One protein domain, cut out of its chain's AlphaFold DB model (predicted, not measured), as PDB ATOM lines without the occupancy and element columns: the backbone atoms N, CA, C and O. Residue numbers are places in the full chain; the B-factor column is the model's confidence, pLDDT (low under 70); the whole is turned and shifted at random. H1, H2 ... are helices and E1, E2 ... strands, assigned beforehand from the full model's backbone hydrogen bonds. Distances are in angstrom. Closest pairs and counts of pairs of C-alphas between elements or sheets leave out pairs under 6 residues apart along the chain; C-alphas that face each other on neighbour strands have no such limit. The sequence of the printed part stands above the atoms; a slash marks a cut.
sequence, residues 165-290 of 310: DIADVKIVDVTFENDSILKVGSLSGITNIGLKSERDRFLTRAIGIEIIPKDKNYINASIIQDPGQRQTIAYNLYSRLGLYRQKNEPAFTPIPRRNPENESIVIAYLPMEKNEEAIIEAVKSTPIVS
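Overview. This is residues 165 to 290 of the 310 residues of an uncharacterized protein of Intestinibacter bartlettii (UniProt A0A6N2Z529). A small antiparallel sheet of three strands, E1, E4 and E5, has two helices, H3 and H4, packed side by side with each other on one face. At one end of the sheet the E2-E3 hairpin turns off with H1 packed on it, and at the other end sits H2. The 126 printed residues hold four named helices and five named strands, in the order E1 E2 E3 H1 E4 H2 H3 E5 H4; the class is mixed, helices and strands. The sheet order is E1 - E4 - E5. The whole is compact, with a radius of gyration of the C-alphas of 13.8 A and spans of 40 by 29 by 23 A.

Arrangement. E4, residues 207 to 213, is the inner strand between the edge strands E1, residues 167 to 172, and E5, residues 265 to 269. E1 and E4 are antiparallel at 153 degrees, with N 170 and O 210 2.9 A apart, within hydrogen-bond range. E4 and E5 are antiparallel at 162 degrees, with N 209 and O 267 2.9 A apart, within that range too. H3, residues 227 to 241, and H4, residues 276 to 284, on one face of this sheet make two layers, helices over a sheet. H4 has a height over the sheet of 8.4 A and runs slantwise to the strands, at 38 degrees to E4 on the local plane. H3 and H4 touch, closest at the C-alphas of Leu 237 and Ala 282, 5.8 A apart, at a steep tilt of 39 degrees, opposite ways. H2, residues 218 to 225, only grazes the sheet; its closest C-alphas to E4 are Ala 221 and Pro 213, 5.2 A. E1 runs on into E2, residues 174 to 177, at 66 degrees. E2 and E3, residues 181 to 184, form an antiparallel hairpin, with N 175 and O 183 2.9 A apart. H1, residues 196 to 205, comes closest to E2 at the C-alphas of Leu 203 and Val 174, 6.4 A; H1 and H3 are apart. In H1, H2, H3 and H4 every O i to N i+4 pair is within hydrogen-bond range.

Along the chain. E1 starts at C-alpha 167, (149.211, 160.944, 94.402), and is 15.4 A long; E4 is 19.5 A, E5 12.5 A, E2 10.3 A and E3 10.0 A. H3 is 21.3 A, H1 14.0 A, H4 12.2 A and H2 10.2 A. H4 ends at C-alpha 284, (149.461, 154.010, 97.971).

Size, cuts and confidence. The C-alphas farthest apart, Lys 196 and Ser 290, are 40.7 A apart. The printed part has no cut. The links E3 to H1 and H3 to E5 are long; in the latter, residues 257 to 258 pair antiparallel with 265 to 266 of E5. Mean pLDDT of the printed part is 91.2, and no printed residue is under 70.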
ATOM      1  N   ASP A 165     149.433 155.731  92.044       91.81
ATOM      2  CA  ASP A 165     149.537 156.125  90.638       91.81
ATOM      3  C   ASP A 165     149.218 157.620  90.452       91.81
ATOM      4  O   ASP A 165     149.854 158.277  89.631       91.81
ATOM      5  N   ILE A 166     148.313 158.185  91.264       92.06
ATOM      6  CA  ILE A 166     147.786 159.558  91.102       92.06
ATOM      7  C   ILE A 166     148.240 160.567  92.167       92.06
ATOM      8  O   ILE A 166     148.024 161.767  92.000       92.06
ATOM      9  N   ALA A 167     148.826 160.108  93.272       93.94
ATOM     10  CA  ALA A 167     149.211 160.944  94.402       93.94
ATOM     11  C   ALA A 167     150.500 160.448  95.069       93.94
ATOM     12  O   ALA A 167     150.790 159.249  95.110       93.94
ATOM     13  N   ASP A 168     151.257 161.392  95.617       95.25
ATOM     14  CA  ASP A 168     152.385 161.133  96.499       95.25
ATOM     15  C   ASP A 168     151.922 161.145  97.954       95.25
ATOM     16  O   ASP A 168     150.999 161.866  98.327       95.25
ATOM     17  N   VAL A 169     152.556 160.324  98.785       96.44
ATOM     18  CA  VAL A 169     152.203 160.176 100.200       96.44
ATOM     19  C   VAL A 169     153.423 160.540 101.025       96.44
ATOM     20  O   VAL A 169     154.494 159.969 100.807       96.44
ATOM     21  N   LYS A 170     153.257 161.484 101.949       96.06
ATOM     22  CA  LYS A 170     154.293 161.950 102.871       96.06
ATOM     23  C   LYS A 170     153.833 161.776 104.310       96.06
ATOM     24  O   LYS A 170     152.651 161.939 104.610       96.06
ATOM     25  N   ILE A 171     154.778 161.457 105.184       96.88
ATOM     26  CA  ILE A 171     154.561 161.507 106.627       96.88
ATOM     27  C   ILE A 171     154.799 162.939 107.095       96.88
ATOM     28  O   ILE A 171     155.722 163.604 106.627       96.88
ATOM     29  N   VAL A 172     153.926 163.417 107.972       95.69
ATOM     30  CA  VAL A 172     153.961 164.770 108.530       95.69
ATOM     31  C   VAL A 172     153.697 164.724 110.030       95.69
ATOM     32  O   VAL A 172     153.091 163.780 110.544       95.69
ATOM     33  N   ASP A 173     154.125 165.767 110.733       93.56
ATOM     34  CA  ASP A 173     153.987 165.836 112.183       93.56
ATOM     35  C   ASP A 173     152.532 166.015 112.625       93.56
ATOM     36  O   ASP A 173     151.725 166.688 111.970       93.56
ATOM     37  N   VAL A 174     152.213 165.430 113.780       94.06
ATOM     38  CA  VAL A 174     150.935 165.602 114.475       94.06
ATOM     39  C   VAL A 174     151.176 166.464 115.703       94.06
ATOM     40  O   VAL A 174     151.909 166.077 116.609       94.06
ATOM     41  N   THR A 175     150.550 167.634 115.741       94.31
ATOM     42  CA  THR A 175     150.686 168.610 116.829       94.31
ATOM     43  C   THR A 175     149.313 169.127 117.260       94.31
ATOM     44  O   THR A 175     148.285 168.764 116.682       94.31
ATOM     45  N   PHE A 176     149.279 169.955 118.302       93.12
ATOM     46  CA  PHE A 176     148.065 170.626 118.754       93.12
ATOM     47  C   PHE A 176     148.248 172.144 118.714       93.12
ATOM     48  O   PHE A 176     149.265 172.659 119.171       93.12
ATOM     49  N   GLU A 177     147.250 172.854 118.190       90.25
ATOM     50  CA  GLU A 177     147.113 174.306 118.314       90.25
ATOM     51  C   GLU A 177     146.115 174.644 119.424       90.25
ATOM     52  O   GLU A 177     145.117 173.941 119.610       90.25
ATOM     53  N   ASN A 178     146.372 175.732 120.157       84.50
ATOM     54  CA  ASN A 178     145.519 176.202 121.257       84.50
ATOM     55  C   ASN A 178     145.155 175.077 122.247       84.50
ATOM     56  O   ASN A 178     144.001 174.934 122.643       84.50
ATOM     57  N   ASP A 179     146.138 174.229 122.564       82.44
ATOM     58  CA  ASP A 179     146.068 173.055 123.442       82.44
ATOM     59  C   ASP A 179     145.094 171.931 123.066       82.44
ATOM     60  O   ASP A 179     145.233 170.839 123.611       82.44
ATOM     61  N   SER A 180     144.126 172.128 122.166       88.12
ATOM     62  CA  SER A 180     143.080 171.126 121.908       88.12
ATOM     63  C   SER A 180     142.760 170.881 120.434       88.12
ATOM     64  O   SER A 180     142.132 169.873 120.105       88.12
ATOM     65  N   ILE A 181     143.211 171.744 119.522       91.88
ATOM     66  CA  ILE A 181     142.916 171.625 118.093       91.88
ATOM     67  C   ILE A 181     143.977 170.754 117.432       91.88
ATOM     68  O   ILE A 181     145.147 171.124 117.385       91.88
ATOM     69  N   LEU A 182     143.579 169.599 116.895       92.94
ATOM     70  CA  LEU A 182     144.501 168.693 116.217       92.94
ATOM     71  C   LEU A 182     144.976 169.297 114.888       92.94
ATOM     72  O   LEU A 182     144.160 169.575 113.999       92.94
ATOM     73  N   LYS A 183     146.296 169.427 114.753       93.88
ATOM     74  CA  LYS A 183     146.999 169.869 113.549       93.88
ATOM     75  C   LYS A 183     147.832 168.727 112.979       93.88
ATOM     76  O   LYS A 183     148.538 168.034 113.710       93.88
ATOM     77  N   VAL A 184     147.759 168.533 111.666       93.88
ATOM     78  CA  VAL A 184     148.557 167.533 110.942       93.88
ATOM     79  C   VAL A 184     149.240 168.213 109.769       93.88
ATOM     80  O   VAL A 184     148.570 168.718 108.866       93.88
ATOM     81  N   GLY A 185     150.572 168.246 109.799       91.06
ATOM     82  CA  GLY A 185     151.361 169.038 108.860       91.06
ATOM     83  C   GLY A 185     150.951 170.514 108.897       91.06
ATOM     84  O   GLY A 185     150.982 171.156 109.948       91.06
ATOM     85  N   SER A 186     150.541 171.056 107.750       87.88
ATOM     86  CA  SER A 186     150.092 172.449 107.625       87.88
ATOM     87  C   SER A 186     148.621 172.672 107.992       87.88
ATOM     88  O   SER A 186     148.250 173.805 108.292       87.88
ATOM     89  N   LEU A 187     147.778 171.631 108.021       90.38
ATOM     90  CA  LEU A 187     146.346 171.802 108.261       90.38
ATOM     91  C   LEU A 187     146.007 171.719 109.752       90.38
ATOM     92  O   LEU A 187     146.152 170.669 110.383       90.38
ATOM     93  N   SER A 188     145.468 172.815 110.280       86.38
ATOM     94  CA  SER A 188     144.836 172.873 111.600       86.38
ATOM     95  C   SER A 188     143.325 172.623 111.508       86.38
ATOM     96  O   SER A 188     142.711 172.799 110.455       86.38
ATOM     97  N   GLY A 189     142.706 172.201 112.612       84.56
ATOM     98  CA  GLY A 189     141.249 172.059 112.695       84.56
ATOM     99  C   GLY A 189     140.694 170.733 112.176       84.56
ATOM    100  O   GLY A 189     139.549 170.683 111.725       84.56
ATOM    101  N   ILE A 190     141.458 169.634 112.246       87.00
ATOM    102  CA  ILE A 190     140.938 168.312 111.849       87.00
ATOM    103  C   ILE A 190     139.796 167.874 112.771       87.00
ATOM    104  O   ILE A 190     138.725 167.464 112.298       87.00
ATOM    105  N   THR A 191     140.054 167.957 114.077       89.44
ATOM    106  CA  THR A 191     139.117 167.682 115.168       89.44
ATOM    107  C   THR A 191     139.600 168.363 116.454       89.44
ATOM    108  O   THR A 191     140.776 168.710 116.572       89.44
ATOM    109  N   ASN A 192     138.698 168.545 117.416       90.69
ATOM    110  CA  ASN A 192     139.022 169.057 118.745       90.69
ATOM    111  C   ASN A 192     139.129 167.887 119.739       90.69
ATOM    112  O   ASN A 192     138.208 167.074 119.823       90.69
ATOM    113  N   ILE A 193     140.238 167.805 120.475       91.50
ATOM    114  CA  ILE A 193     140.515 166.774 121.481       91.50
ATOM    115  C   ILE A 193     140.609 167.433 122.860       91.50
ATOM    116  O   ILE A 193     141.639 167.984 123.261       91.50
ATOM    117  N   GLY A 194     139.505 167.369 123.605       88.50
ATOM    118  CA  GLY A 194     139.385 168.017 124.913       88.50
ATOM    119  C   GLY A 194     140.129 167.295 126.042       88.50
ATOM    120  O   GLY A 194     140.655 167.946 126.948       88.50
ATOM    121  N   LEU A 195     140.228 165.965 125.987       90.94
ATOM    122  CA  LEU A 195     140.858 165.163 127.038       90.94
ATOM    123  C   LEU A 195     142.381 165.137 126.887       90.94
ATOM    124  O   LEU A 195     142.909 164.722 125.857       90.94
ATOM    125  N   LYS A 196     143.103 165.514 127.949       90.88
ATOM    126  CA  LYS A 196     144.577 165.528 127.957       90.88
ATOM    127  C   LYS A 196     145.178 164.147 127.671       90.88
ATOM    128  O   LYS A 196     146.084 164.039 126.857       90.88
ATOM    129  N   SER A 197     144.612 163.092 128.254       91.06
ATOM    130  CA  SER A 197     145.052 161.709 128.025       91.06
ATOM    131  C   SER A 197     144.929 161.266 126.561       91.06
ATOM    132  O   SER A 197     145.757 160.500 126.072       91.06
ATOM    133  N   GLU A 198     143.916 161.750 125.836       91.88
ATOM    134  CA  GLU A 198     143.764 161.484 124.404       91.88
ATOM    135  C   GLU A 198     144.789 162.270 123.581       91.88
ATOM    136  O   GLU A 198     145.370 161.716 122.647       91.88
ATOM    137  N   ARG A 199     145.066 163.527 123.953       92.50
ATOM    138  CA  ARG A 199     146.110 164.339 123.309       92.50
ATOM    139  C   ARG A 199     147.489 163.715 123.449       92.50
ATOM    140  O   ARG A 199     148.185 163.569 122.448       92.50
ATOM    141  N   ASP A 200     147.840 163.269 124.651       92.81
ATOM    142  CA  ASP A 200     149.115 162.599 124.914       92.81
ATOM    143  C   ASP A 200     149.251 161.330 124.058       92.81
ATOM    144  O   ASP A 200     150.320 161.042 123.512       92.81
ATOM    145  N   ARG A 201     148.149 160.596 123.845       92.62
ATOM    146  CA  ARG A 201     148.113 159.454 122.918       92.62
ATOM    147  C   ARG A 201     148.307 159.864 121.464       92.62
ATOM    148  O   ARG A 201     149.034 159.165 120.764       92.62
ATOM    149  N   PHE A 202     147.690 160.949 120.999       93.19
ATOM    150  CA  PHE A 202     147.927 161.457 119.644       93.19
ATOM    151  C   PHE A 202     149.398 161.831 119.450       93.19
ATOM    152  O   PHE A 202     150.018 161.341 118.515       93.19
ATOM    153  N   LEU A 203     149.986 162.592 120.373       92.19
ATOM    154  CA  LEU A 203     151.397 162.988 120.298       92.19
ATOM    155  C   LEU A 203     152.344 161.781 120.350       92.19
ATOM    156  O   LEU A 203     153.325 161.711 119.615       92.19
ATOM    157  N   THR A 204     152.033 160.791 121.190       92.19
ATOM    158  CA  THR A 204     152.910 159.629 121.381       92.19
ATOM    159  C   THR A 204     152.729 158.574 120.300       92.19
ATOM    160  O   THR A 204     153.682 157.860 120.000       92.19
ATOM    161  N   ARG A 205     151.529 158.401 119.726       92.06
ATOM    162  CA  ARG A 205     151.196 157.255 118.856       92.06
ATOM    163  C   ARG A 205     150.726 157.608 117.454       92.06
ATOM    164  O   ARG A 205     150.872 156.756 116.581       92.06
ATOM    165  N   ALA A 206     150.162 158.789 117.230       93.50
ATOM    166  CA  ALA A 206     149.645 159.123 115.915       93.50
ATOM    167  C   ALA A 206     150.778 159.383 114.922       93.50
ATOM    168  O   ALA A 206     151.880 159.793 115.282       93.50
ATOM    169  N   ILE A 207     150.465 159.130 113.660       95.12
ATOM    170  CA  ILE A 207     151.277 159.466 112.504       95.12
ATOM    171  C   ILE A 207     150.403 160.325 111.598       95.12
ATOM    172  O   ILE A 207     149.242 159.991 111.326       95.12
ATOM    173  N   GLY A 208     150.952 161.460 111.182       95.75
ATOM    174  CA  GLY A 208     150.323 162.348 110.227       95.75
ATOM    175  C   GLY A 208     150.645 161.883 108.820       95.75
ATOM    176  O   GLY A 208     151.778 161.530 108.510       95.75
ATOM    177  N   ILE A 209     149.636 161.858 107.964       97.19
ATOM    178  CA  ILE A 209     149.759 161.434 106.575       97.19
ATOM    179  C   ILE A 209     149.240 162.575 105.715       97.19
ATOM    180  O   ILE A 209     148.104 163.000 105.907       97.19
ATOM    181  N   GLU A 210     150.035 163.029 104.755       96.50
ATOM    182  CA  GLU A 210     149.629 163.978 103.721       96.50
ATOM    183  C   GLU A 210     149.668 163.291 102.349       96.50
ATOM    184  O   GLU A 210     150.680 162.722 101.939       96.50
ATOM    185  N   ILE A 211     148.540 163.322 101.641       96.44
ATOM    186  CA  ILE A 211     148.350 162.734 100.314       96.44
ATOM    187  C   ILE A 211     148.242 163.878  99.312       96.44
ATOM    188  O   ILE A 211     147.227 164.577  99.268       96.44
ATOM    189  N   ILE A 212     149.283 164.060  98.510       94.62
ATOM    190  CA  ILE A 212     149.454 165.193  97.602       94.62
ATOM    191  C   ILE A 212     149.159 164.724  96.173       94.62
ATOM    192  O   ILE A 212     149.804 163.785  95.705       94.62
ATOM    193  N   PRO A 213     148.211 165.340  95.446       92.44
ATOM    194  CA  PRO A 213     147.925 164.951  94.069       92.44
ATOM    195  C   PRO A 213     149.141 165.210  93.169       92.44
ATOM    196  O   PRO A 213     149.727 166.296  93.195       92.44
ATOM    197  N   LYS A 214     149.510 164.226  92.341       91.19
ATOM    198  CA  LYS A 214     150.626 164.366  91.398       91.19
ATOM    199  C   LYS A 214     150.319 165.397  90.322       91.19
ATOM    200  O   LYS A 214     149.164 165.571  89.913       91.19
ATOM    201  N   ASP A 215     151.381 166.055  89.866       83.62
ATOM    202  CA  ASP A 215     151.395 166.988  88.734       83.62
ATOM    203  C   ASP A 215     150.443 168.187  88.874       83.62
ATOM    204  O   ASP A 215     150.098 168.822  87.880       83.62
ATOM    205  N   LYS A 216     149.980 168.492  90.100       72.88
ATOM    206  CA  LYS A 216     148.934 169.501  90.369       72.88
ATOM    207  C   LYS A 216     147.694 169.310  89.483       72.88
ATOM    208  O   LYS A 216     147.007 170.264  89.121       72.88
ATOM    209  N   ASN A 217     147.419 168.066  89.099       79.50
ATOM    210  CA  ASN A 217     146.332 167.757  88.193       79.50
ATOM    211  C   ASN A 217     145.000 167.809  88.949       79.50
ATOM    212  O   ASN A 217     144.760 167.000  89.848       79.50
ATOM    213  N   TYR A 218     144.109 168.709  88.526       80.06
ATOM    214  CA  TYR A 218     142.778 168.874  89.112       80.06
ATOM    215  C   TYR A 218     141.967 167.568  89.138       80.06
ATOM    216  O   TYR A 218     141.212 167.324  90.071       80.06
ATOM    217  N   ILE A 219     142.161 166.685  88.152       83.44
ATOM    218  CA  ILE A 219     141.497 165.374  88.103       83.44
ATOM    219  C   ILE A 219     142.006 164.459  89.219       83.44
ATOM    220  O   ILE A 219     141.224 163.744  89.838       83.44
ATOM    221  N   ASN A 220     143.314 164.462  89.482       87.44
ATOM    222  CA  ASN A 220     143.887 163.660  90.562       87.44
ATOM    223  C   ASN A 220     143.417 164.200  91.917       87.44
ATOM    224  O   ASN A 220     142.991 163.421  92.771       87.44
ATOM    225  N   ALA A 221     143.414 165.527  92.072       86.19
ATOM    226  CA  ALA A 221     142.920 166.215  93.260       86.19
ATOM    227  C   ALA A 221     141.441 165.901  93.538       86.19
ATOM    228  O   ALA A 221     141.067 165.543  94.653       86.19
ATOM    229  N   SER A 222     140.583 165.945  92.523       87.25
ATOM    230  CA  SER A 222     139.163 165.649  92.701       87.25
ATOM    231  C   SER A 222     138.886 164.167  92.989       87.25
ATOM    232  O   SER A 222     137.956 163.874  93.744       87.25
ATOM    233  N   ILE A 223     139.698 163.227  92.471       90.25
ATOM    234  CA  ILE A 223     139.599 161.802  92.841       90.25
ATOM    235  C   ILE A 223     139.869 161.626  94.336       90.25
ATOM    236  O   ILE A 223     139.057 161.014  95.029       90.25
ATOM    237  N   ILE A 224     140.987 162.155  94.845       91.25
ATOM    238  CA  ILE A 224     141.351 161.988  96.261       91.25
ATOM    239  C   ILE A 224     140.393 162.731  97.202       91.25
ATOM    240  O   ILE A 224     140.190 162.295  98.334       91.25
ATOM    241  N   GLN A 225     139.766 163.819  96.742       89.19
ATOM    242  CA  GLN A 225     138.790 164.593  97.515       89.19
ATOM    243  C   GLN A 225     137.395 163.960  97.574       89.19
ATOM    244  O   GLN A 225     136.600 164.321  98.457       89.19
ATOM    245  N   ASP A 226     137.076 163.007  96.694       91.75
ATOM    246  CA  ASP A 226     135.788 162.320  96.732       91.75
ATOM    247  C   ASP A 226     135.560 161.674  98.117       91.75
ATOM    248  O   ASP A 226     136.443 160.984  98.638       91.75
ATOM    249  N   PRO A 227     134.397 161.886  98.763       91.62
ATOM    250  CA  PRO A 227     134.117 161.309 100.076       91.62
ATOM    251  C   PRO A 227     134.234 159.780 100.111       91.62
ATOM    252  O   PRO A 227     134.716 159.226 101.098       91.62
ATOM    253  N   GLY A 228     133.834 159.097  99.032       93.19
ATOM    254  CA  GLY A 228     133.958 157.646  98.914       93.19
ATOM    255  C   GLY A 228     135.419 157.210  98.855       93.19
ATOM    256  O   GLY A 228     135.804 156.269  99.550       93.19
ATOM    257  N   GLN A 229     136.251 157.933  98.101       94.69
ATOM    258  CA  GLN A 229     137.689 157.668  98.045       94.69
ATOM    259  C   GLN A 229     138.361 157.902  99.403       94.69
ATOM    260  O   GLN A 229     139.121 157.050  99.862       94.69
ATOM    261  N   ARG A 230     138.038 159.001 100.094       94.88
ATOM    262  CA  ARG A 230     138.560 159.292 101.439       94.88
ATOM    263  C   ARG A 230     138.209 158.200 102.443       94.88
ATOM    264  O   ARG A 230     139.089 157.719 103.154       94.88
ATOM    265  N   GLN A 231     136.952 157.756 102.458       95.56
ATOM    266  CA  GLN A 231     136.532 156.647 103.315       95.56
ATOM    267  C   GLN A 231     137.296 155.357 102.984       95.56
ATOM    268  O   GLN A 231     137.720 154.643 103.891       95.56
ATOM    269  N   THR A 232     137.528 155.098 101.694       94.94
ATOM    270  CA  THR A 232     138.287 153.932 101.224       94.94
ATOM    271  C   THR A 232     139.737 153.968 101.712       94.94
ATOM    272  O   THR A 232     140.246 152.946 102.166       94.94
ATOM    273  N   ILE A 233     140.394 155.135 101.683       95.75
ATOM    274  CA  ILE A 233     141.757 155.318 102.211       95.75
ATOM    275  C   ILE A 233     141.795 155.039 103.718       95.75
ATOM    276  O   ILE A 233     142.628 154.258 104.180       95.75
ATOM    277  N   ALA A 234     140.865 155.625 104.479       95.75
ATOM    278  CA  ALA A 234     140.769 155.415 105.923       95.75
ATOM    279  C   ALA A 234     140.536 153.935 106.274       95.75
ATOM    280  O   ALA A 234     141.163 153.401 107.191       95.75
ATOM    281  N   TYR A 235     139.665 153.255 105.524       94.62
ATOM    282  CA  TYR A 235     139.435 151.824 105.689       94.62
ATOM    283  C   TYR A 235     140.663 150.990 105.324       94.62
ATOM    284  O   TYR A 235     140.981 150.058 106.054       94.62
ATOM    285  N   ASN A 236     141.352 151.292 104.219       93.31
ATOM    286  CA  ASN A 236     142.495 150.495 103.774       93.31
ATOM    287  C   ASN A 236     143.648 150.556 104.788       93.31
ATOM    288  O   ASN A 236     144.221 149.514 105.111       93.31
ATOM    289  N   LEU A 237     143.905 151.741 105.364       94.00
ATOM    290  CA  LEU A 237     144.799 151.914 106.514       94.00
ATOM    291  C   LEU A 237     144.402 150.973 107.658       94.00
ATOM    292  O   LEU A 237     145.183 150.107 108.049       94.00
ATOM    293  N   TYR A 238     143.150 151.068 108.113       93.00
ATOM    294  CA  TYR A 238     142.624 150.228 109.188       93.00
ATOM    295  C   TYR A 238     142.715 148.723 108.888       93.00
ATOM    296  O   TYR A 238     143.126 147.948 109.746       93.00
ATOM    297  N   SER A 239     142.370 148.291 107.674       90.25
ATOM    298  CA  SER A 239     142.364 146.871 107.316       90.25
ATOM    299  C   SER A 239     143.757 146.250 107.236       90.25
ATOM    300  O   SER A 239     143.882 145.044 107.422       90.25
ATOM    301  N   ARG A 240     144.791 147.056 106.953       89.25
ATOM    302  CA  ARG A 240     146.170 146.581 106.782       89.25
ATOM    303  C   ARG A 240     147.000 146.700 108.051       89.25
ATOM    304  O   ARG A 240     147.793 145.812 108.330       89.25
ATOM    305  N   LEU A 241     146.827 147.791 108.794       91.81
ATOM    306  CA  LEU A 241     147.700 148.164 109.913       91.81
ATOM    307  C   LEU A 241     146.958 148.203 111.261       91.81
ATOM    308  O   LEU A 241     147.529 148.562 112.293       91.81
ATOM    309  N   GLY A 242     145.675 147.825 111.268       91.06
ATOM    310  CA  GLY A 242     144.815 147.869 112.446       91.06
ATOM    311  C   GLY A 242     144.446 149.299 112.839       91.06
ATOM    312  O   GLY A 242     144.551 150.232 112.057       91.06
ATOM    313  N   LEU A 243     143.956 149.512 114.052       92.31
ATOM    314  CA  LEU A 243     143.759 150.860 114.589       92.31
ATOM    315  C   LEU A 243     143.842 150.776 116.106       92.31
ATOM    316  O   LEU A 243     143.091 150.015 116.715       92.31
ATOM    317  N   TYR A 244     144.726 151.561 116.711       92.25
ATOM    318  CA  TYR A 244     144.935 151.564 118.157       92.25
ATOM    319  C   TYR A 244     143.822 152.351 118.874       92.25
ATOM    320  O   TYR A 244     144.002 153.489 119.313       92.25
ATOM    321  N   ARG A 245     142.628 151.747 118.927       88.19
ATOM    322  CA  ARG A 245     141.375 152.362 119.386       88.19
ATOM    323  C   ARG A 245     140.403 151.315 119.923       88.19
ATOM    324  O   ARG A 245     140.248 150.249 119.329       88.19
ATOM    325  N   GLN A 246     139.670 151.665 120.976       84.81
ATOM    326  CA  GLN A 246     138.495 150.913 121.423       84.81
ATOM    327  C   GLN A 246     137.205 151.415 120.750       84.81
ATOM    328  O   GLN A 246     137.113 152.551 120.283       84.81
ATOM    329  N   LYS A 247     136.160 150.575 120.707       81.25
ATOM    330  CA  LYS A 247     134.886 150.898 120.030       81.25
ATOM    331  C   LYS A 247     134.224 152.184 120.561       81.25
ATOM    332  O   LYS A 247     133.584 152.896 119.793       81.25
ATOM    333  N   ASN A 248     134.395 152.478 121.848       85.25
ATOM    334  CA  ASN A 248     133.859 153.638 122.563       85.25
ATOM    335  C   ASN A 248     134.731 154.907 122.470       85.25
ATOM    336  O   ASN A 248     134.386 155.902 123.095       85.25
ATOM    337  N   GLU A 249     135.814 154.913 121.687       87.81
ATOM    338  CA  GLU A 249     136.712 156.071 121.560       87.81
ATOM    339  C   GLU A 249     136.610 156.706 120.157       87.81
ATOM    340  O   GLU A 249     137.467 156.463 119.302       87.81
ATOM    341  N   PRO A 250     135.552 157.478 119.829       86.00
ATOM    342  CA  PRO A 250     135.353 158.044 118.487       86.00
ATOM    343  C   PRO A 250     136.479 158.989 118.049       86.00
ATOM    344  O   PRO A 250     136.759 159.061 116.852       86.00
ATOM    345  N   ALA A 251     137.154 159.633 119.007       87.44
ATOM    346  CA  ALA A 251     138.240 160.586 118.798       87.44
ATOM    347  C   ALA A 251     139.386 160.044 117.926       87.44
ATOM    348  O   ALA A 251     139.946 160.787 117.128       87.44
ATOM    349  N   PHE A 252     139.700 158.746 118.020       90.75
ATOM    350  CA  PHE A 252     140.804 158.119 117.273       90.75
ATOM    351  C   PHE A 252     140.390 157.556 115.910       90.75
ATOM    352  O   PHE A 252     141.148 156.814 115.283       90.75
ATOM    353  N   THR A 253     139.173 157.842 115.448       91.00
ATOM    354  CA  THR A 253     138.759 157.442 114.101       91.00
ATOM    355  C   THR A 253     139.527 158.293 113.085       91.00
ATOM    356  O   THR A 253     139.489 159.517 113.198       91.00
ATOM    357  N   PRO A 254     140.207 157.702 112.087       92.75
ATOM    358  CA  PRO A 254     140.893 158.484 111.065       92.75
ATOM    359  C   PRO A 254     139.873 159.269 110.236       92.75
ATOM    360  O   PRO A 254     138.977 158.682 109.626       92.75
ATOM    361  N   ILE A 255     140.017 160.595 110.208       92.62
ATOM    362  CA  ILE A 255     139.148 161.502 109.448       92.62
ATOM    363  C   ILE A 255     139.993 162.190 108.373       92.62
ATOM    364  O   ILE A 255     140.697 163.153 108.680       92.62
ATOM    365  N   PRO A 256     139.922 161.739 107.110       94.56
ATOM    366  CA  PRO A 256     140.619 162.409 106.023       94.56
ATOM    367  C   PRO A 256     140.013 163.782 105.726       94.56
ATOM    368  O   PRO A 256     138.847 163.906 105.323       94.56
ATOM    369  N   ARG A 257     140.818 164.828 105.907       93.62
ATOM    370  CA  ARG A 257     140.434 166.225 105.682       93.62
ATOM    371  C   ARG A 257     141.152 166.786 104.469       93.62
ATOM    372  O   ARG A 257     142.301 166.453 104.214       93.62
ATOM    373  N   ARG A 258     140.456 167.640 103.720       91.25
ATOM    374  CA  ARG A 258     141.052 168.385 102.612       91.25
ATOM    375  C   ARG A 258     141.823 169.568 103.177       91.25
ATOM    376  O   ARG A 258     141.254 170.334 103.951       91.25
ATOM    377  N   ASN A 259     143.051 169.743 102.717       89.75
ATOM    378  CA  ASN A 259     143.770 170.992 102.852       89.75
ATOM    379  C   ASN A 259     143.327 171.953 101.724       89.75
ATOM    380  O   ASN A 259     143.434 171.598 100.543       89.75
ATOM    381  N   PRO A 260     142.764 173.133 102.043       84.19
ATOM    382  CA  PRO A 260     142.306 174.085 101.036       84.19
ATOM    383  C   PRO A 260     143.450 174.731 100.239       84.19
ATOM    384  O   PRO A 260     143.202 175.156  99.115       84.19
ATOM    385  N   GLU A 261     144.673 174.784 100.773       84.44
ATOM    386  CA  GLU A 261     145.792 175.507 100.151       84.44
ATOM    387  C   GLU A 261     146.442 174.731  99.002       84.44
ATOM    388  O   GLU A 261     146.723 175.290  97.943       84.44
ATOM    389  N   ASN A 262     146.686 173.435  99.206       83.50
ATOM    390  CA  ASN A 262     147.420 172.583  98.262       83.50
ATOM    391  C   ASN A 262     146.586 171.410  97.720       83.50
ATOM    392  O   ASN A 262     147.125 170.534  97.047       83.50
ATOM    393  N   GLU A 263     145.288 171.378  98.039       85.75
ATOM    394  CA  GLU A 263     144.335 170.338  97.629       85.75
ATOM    395  C   GLU A 263     144.658 168.915  98.111       85.75
ATOM    396  O   GLU A 263     143.979 167.964  97.706       85.75
ATOM    397  N   SER A 264     145.642 168.771  99.002       91.56
ATOM    398  CA  SER A 264     146.025 167.499  99.605       91.56
ATOM    399  C   SER A 264     144.959 166.980 100.569       91.56
ATOM    400  O   SER A 264     144.080 167.712 101.041       91.56
ATOM    401  N   ILE A 265     145.044 165.689 100.875       94.94
ATOM    402  CA  ILE A 265     144.284 165.076 101.960       94.94
ATOM    403  C   ILE A 265     145.222 164.787 103.121       94.94
ATOM    404  O   ILE A 265     146.206 164.074 102.951       94.94
ATOM    405  N   VAL A 266     144.877 165.281 104.304       95.75
ATOM    406  CA  VAL A 266     145.601 164.992 105.541       95.75
ATOM    407  C   VAL A 266     144.813 164.046 106.437       95.75
ATOM    408  O   VAL A 266     143.578 164.092 106.493       95.75
ATOM    409  N   ILE A 267     145.527 163.174 107.142       96.12
ATOM    410  CA  ILE A 267     144.953 162.174 108.043       96.12
ATOM    411  C   ILE A 267     145.839 162.077 109.284       96.12
ATOM    412  O   ILE A 267     147.037 161.842 109.165       96.12
ATOM    413  N   ALA A 268     145.245 162.190 110.473       95.56
ATOM    414  CA  ALA A 268     145.858 161.678 111.696       95.56
ATOM    415  C   ALA A 268     145.452 160.212 111.868       95.56
ATOM    416  O   ALA A 268     144.258 159.900 111.907       95.56
ATOM    417  N   TYR A 269     146.428 159.315 111.967       96.00
ATOM    418  CA  TYR A 269     146.177 157.883 112.065       96.00
ATOM    419  C   TYR A 269     146.965 157.255 113.214       96.00
ATOM    420  O   TYR A 269     148.134 157.564 113.410       96.00
ATOM    421  N   LEU A 270     146.319 156.379 113.988       95.12
ATOM    422  CA  LEU A 270     146.927 155.675 115.120       95.12
ATOM    423  C   LEU A 270     147.095 154.189 114.766       95.12
ATOM    424  O   LEU A 270     146.189 153.395 115.046       95.12
ATOM    425  N   PRO A 271     148.210 153.789 114.134       93.94
ATOM    426  CA  PRO A 271     148.437 152.393 113.772       93.94
ATOM    427  C   PRO A 271     148.671 151.517 115.014       93.94
ATOM    428  O   PRO A 271     149.047 152.018 116.078       93.94
ATOM    429  N   MET A 272     148.489 150.198 114.878       91.62
ATOM    430  CA  MET A 272     148.910 149.255 115.928       91.62
ATOM    431  C   MET A 272     150.434 149.225 116.081       91.62
ATOM    432  O   MET A 272     150.939 149.194 117.203       91.62
ATOM    433  N   GLU A 273     151.151 149.297 114.959       89.56
ATOM    434  CA  GLU A 273     152.609 149.343 114.886       89.56
ATOM    435  C   GLU A 273     153.056 150.562 114.074       89.56
ATOM    436  O   GLU A 273     152.542 150.830 112.986       89.56
ATOM    437  N   LYS A 274     154.017 151.322 114.604       87.75
ATOM    438  CA  LYS A 274     154.555 152.507 113.934       87.75
ATOM    439  C   LYS A 274     155.592 152.111 112.887       87.75
ATOM    440  O   LYS A 274     156.786 152.129 113.160       87.75
ATOM    441  N   ASN A 275     155.126 151.779 111.692       93.12
ATOM    442  CA  ASN A 275     155.983 151.595 110.528       93.12
ATOM    443  C   ASN A 275     155.558 152.574 109.424       93.12
ATOM    444  O   ASN A 275     154.513 152.404 108.794       93.12
ATOM    445  N   GLU A 276     156.361 153.617 109.220       93.62
ATOM    446  CA  GLU A 276     156.083 154.683 108.252       93.62
ATOM    447  C   GLU A 276     156.037 154.173 106.810       93.62
ATOM    448  O   GLU A 276     155.136 154.539 106.053       93.62
ATOM    449  N   GLU A 277     156.948 153.272 106.437       94.56
ATOM    450  CA  GLU A 277     156.985 152.677 105.099       94.56
ATOM    451  C   GLU A 277     155.721 151.856 104.828       94.56
ATOM    452  O   GLU A 277     155.082 152.015 103.784       94.56
ATOM    453  N   ALA A 278     155.297 151.049 105.806       93.19
ATOM    454  CA  ALA A 278     154.079 150.253 105.709       93.19
ATOM    455  C   ALA A 278     152.821 151.133 105.606       93.19
ATOM    456  O   ALA A 278     151.880 150.788 104.890       93.19
ATOM    457  N   ILE A 279     152.802 152.292 106.274       95.00
ATOM    458  CA  ILE A 279     151.721 153.286 106.164       95.00
ATOM    459  C   ILE A 279     151.682 153.892 104.766       95.00
ATOM    460  O   ILE A 279     150.617 153.928 104.145       95.00
ATOM    461  N   ILE A 280     152.829 154.326 104.244       95.88
ATOM    462  CA  ILE A 280     152.934 154.867 102.888       95.88
ATOM    463  C   ILE A 280     152.454 153.827 101.870       95.88
ATOM    464  O   ILE A 280     151.644 154.149 100.997       95.88
ATOM    465  N   GLU A 281     152.901 152.575 101.989       94.06
ATOM    466  CA  GLU A 281     152.484 151.490 101.100       94.06
ATOM    467  C   GLU A 281     150.983 151.194 101.231       94.06
ATOM    468  O   GLU A 281     150.287 151.052 100.220       94.06
ATOM    469  N   ALA A 282     150.447 151.165 102.454       93.44
ATOM    470  CA  ALA A 282     149.023 150.968 102.693       93.44
ATOM    471  C   ALA A 282     148.195 152.051 101.992       93.44
ATOM    472  O   ALA A 282     147.288 151.718 101.230       93.44
ATOM    473  N   VAL A 283     148.547 153.330 102.140       95.44
ATOM    474  CA  VAL A 283     147.843 154.422 101.453       95.44
ATOM    475  C   VAL A 283     147.977 154.295  99.938       95.44
ATOM    476  O   VAL A 283     146.954 154.290  99.248       95.44
ATOM    477  N   LYS A 284     149.200 154.122  99.416       94.62
ATOM    478  CA  LYS A 284     149.461 154.010  97.971       94.62
ATOM    479  C   LYS A 284     148.714 152.843  97.332       94.62
ATOM    480  O   LYS A 284     148.200 152.994  96.231       94.62
ATOM    481  N   SER A 285     148.589 151.717  98.031       92.00
ATOM    482  CA  SER A 285     147.892 150.519  97.547       92.00
ATOM    483  C   SER A 285     146.366 150.651  97.472       92.00
ATOM    484  O   SER A 285     145.699 149.745  96.967       92.00
ATOM    485  N   THR A 286     145.798 151.748  97.986       92.75
ATOM    486  CA  THR A 286     144.350 151.960  98.000       92.75
ATOM    487  C   THR A 286     143.829 152.055  96.566       92.75
ATOM    488  O   THR A 286     144.287 152.922  95.821       92.75
ATOM    489  N   PRO A 287     142.877 151.205  96.147       90.62
ATOM    490  CA  PRO A 287     142.321 151.277  94.802       90.62
ATOM    491  C   PRO A 287     141.464 152.536  94.628       90.62
ATOM    492  O   PRO A 287     140.813 153.006  95.566       90.62
ATOM    493  N   ILE A 288     141.433 153.061  93.405       90.94
ATOM    494  CA  ILE A 288     140.543 154.170  93.048       90.94
ATOM    495  C   ILE A 288     139.121 153.641  92.832       90.94
ATOM    496  O   ILE A 288     138.913 152.723  92.035       90.94
ATOM    497  N   VAL A 289     138.130 154.240  93.500       90.69
ATOM    498  CA  VAL A 289     136.712 153.885  93.329       90.69
ATOM    499  C   VAL A 289     136.113 154.535  92.076       90.69
ATOM    500  O   VAL A 289     136.417 155.684  91.743       90.69
ATOM    501  N   SER A 290     135.219 153.836  91.367       83.62
ATOM    502  CA  SER A 290     134.647 154.341  90.106       83.62
ATOM    503  C   SER A 290     133.803 155.598  90.305       83.62
ATOM    504  O   SER A 290     133.756 156.444  89.414       83.62
TER     505      SER A 290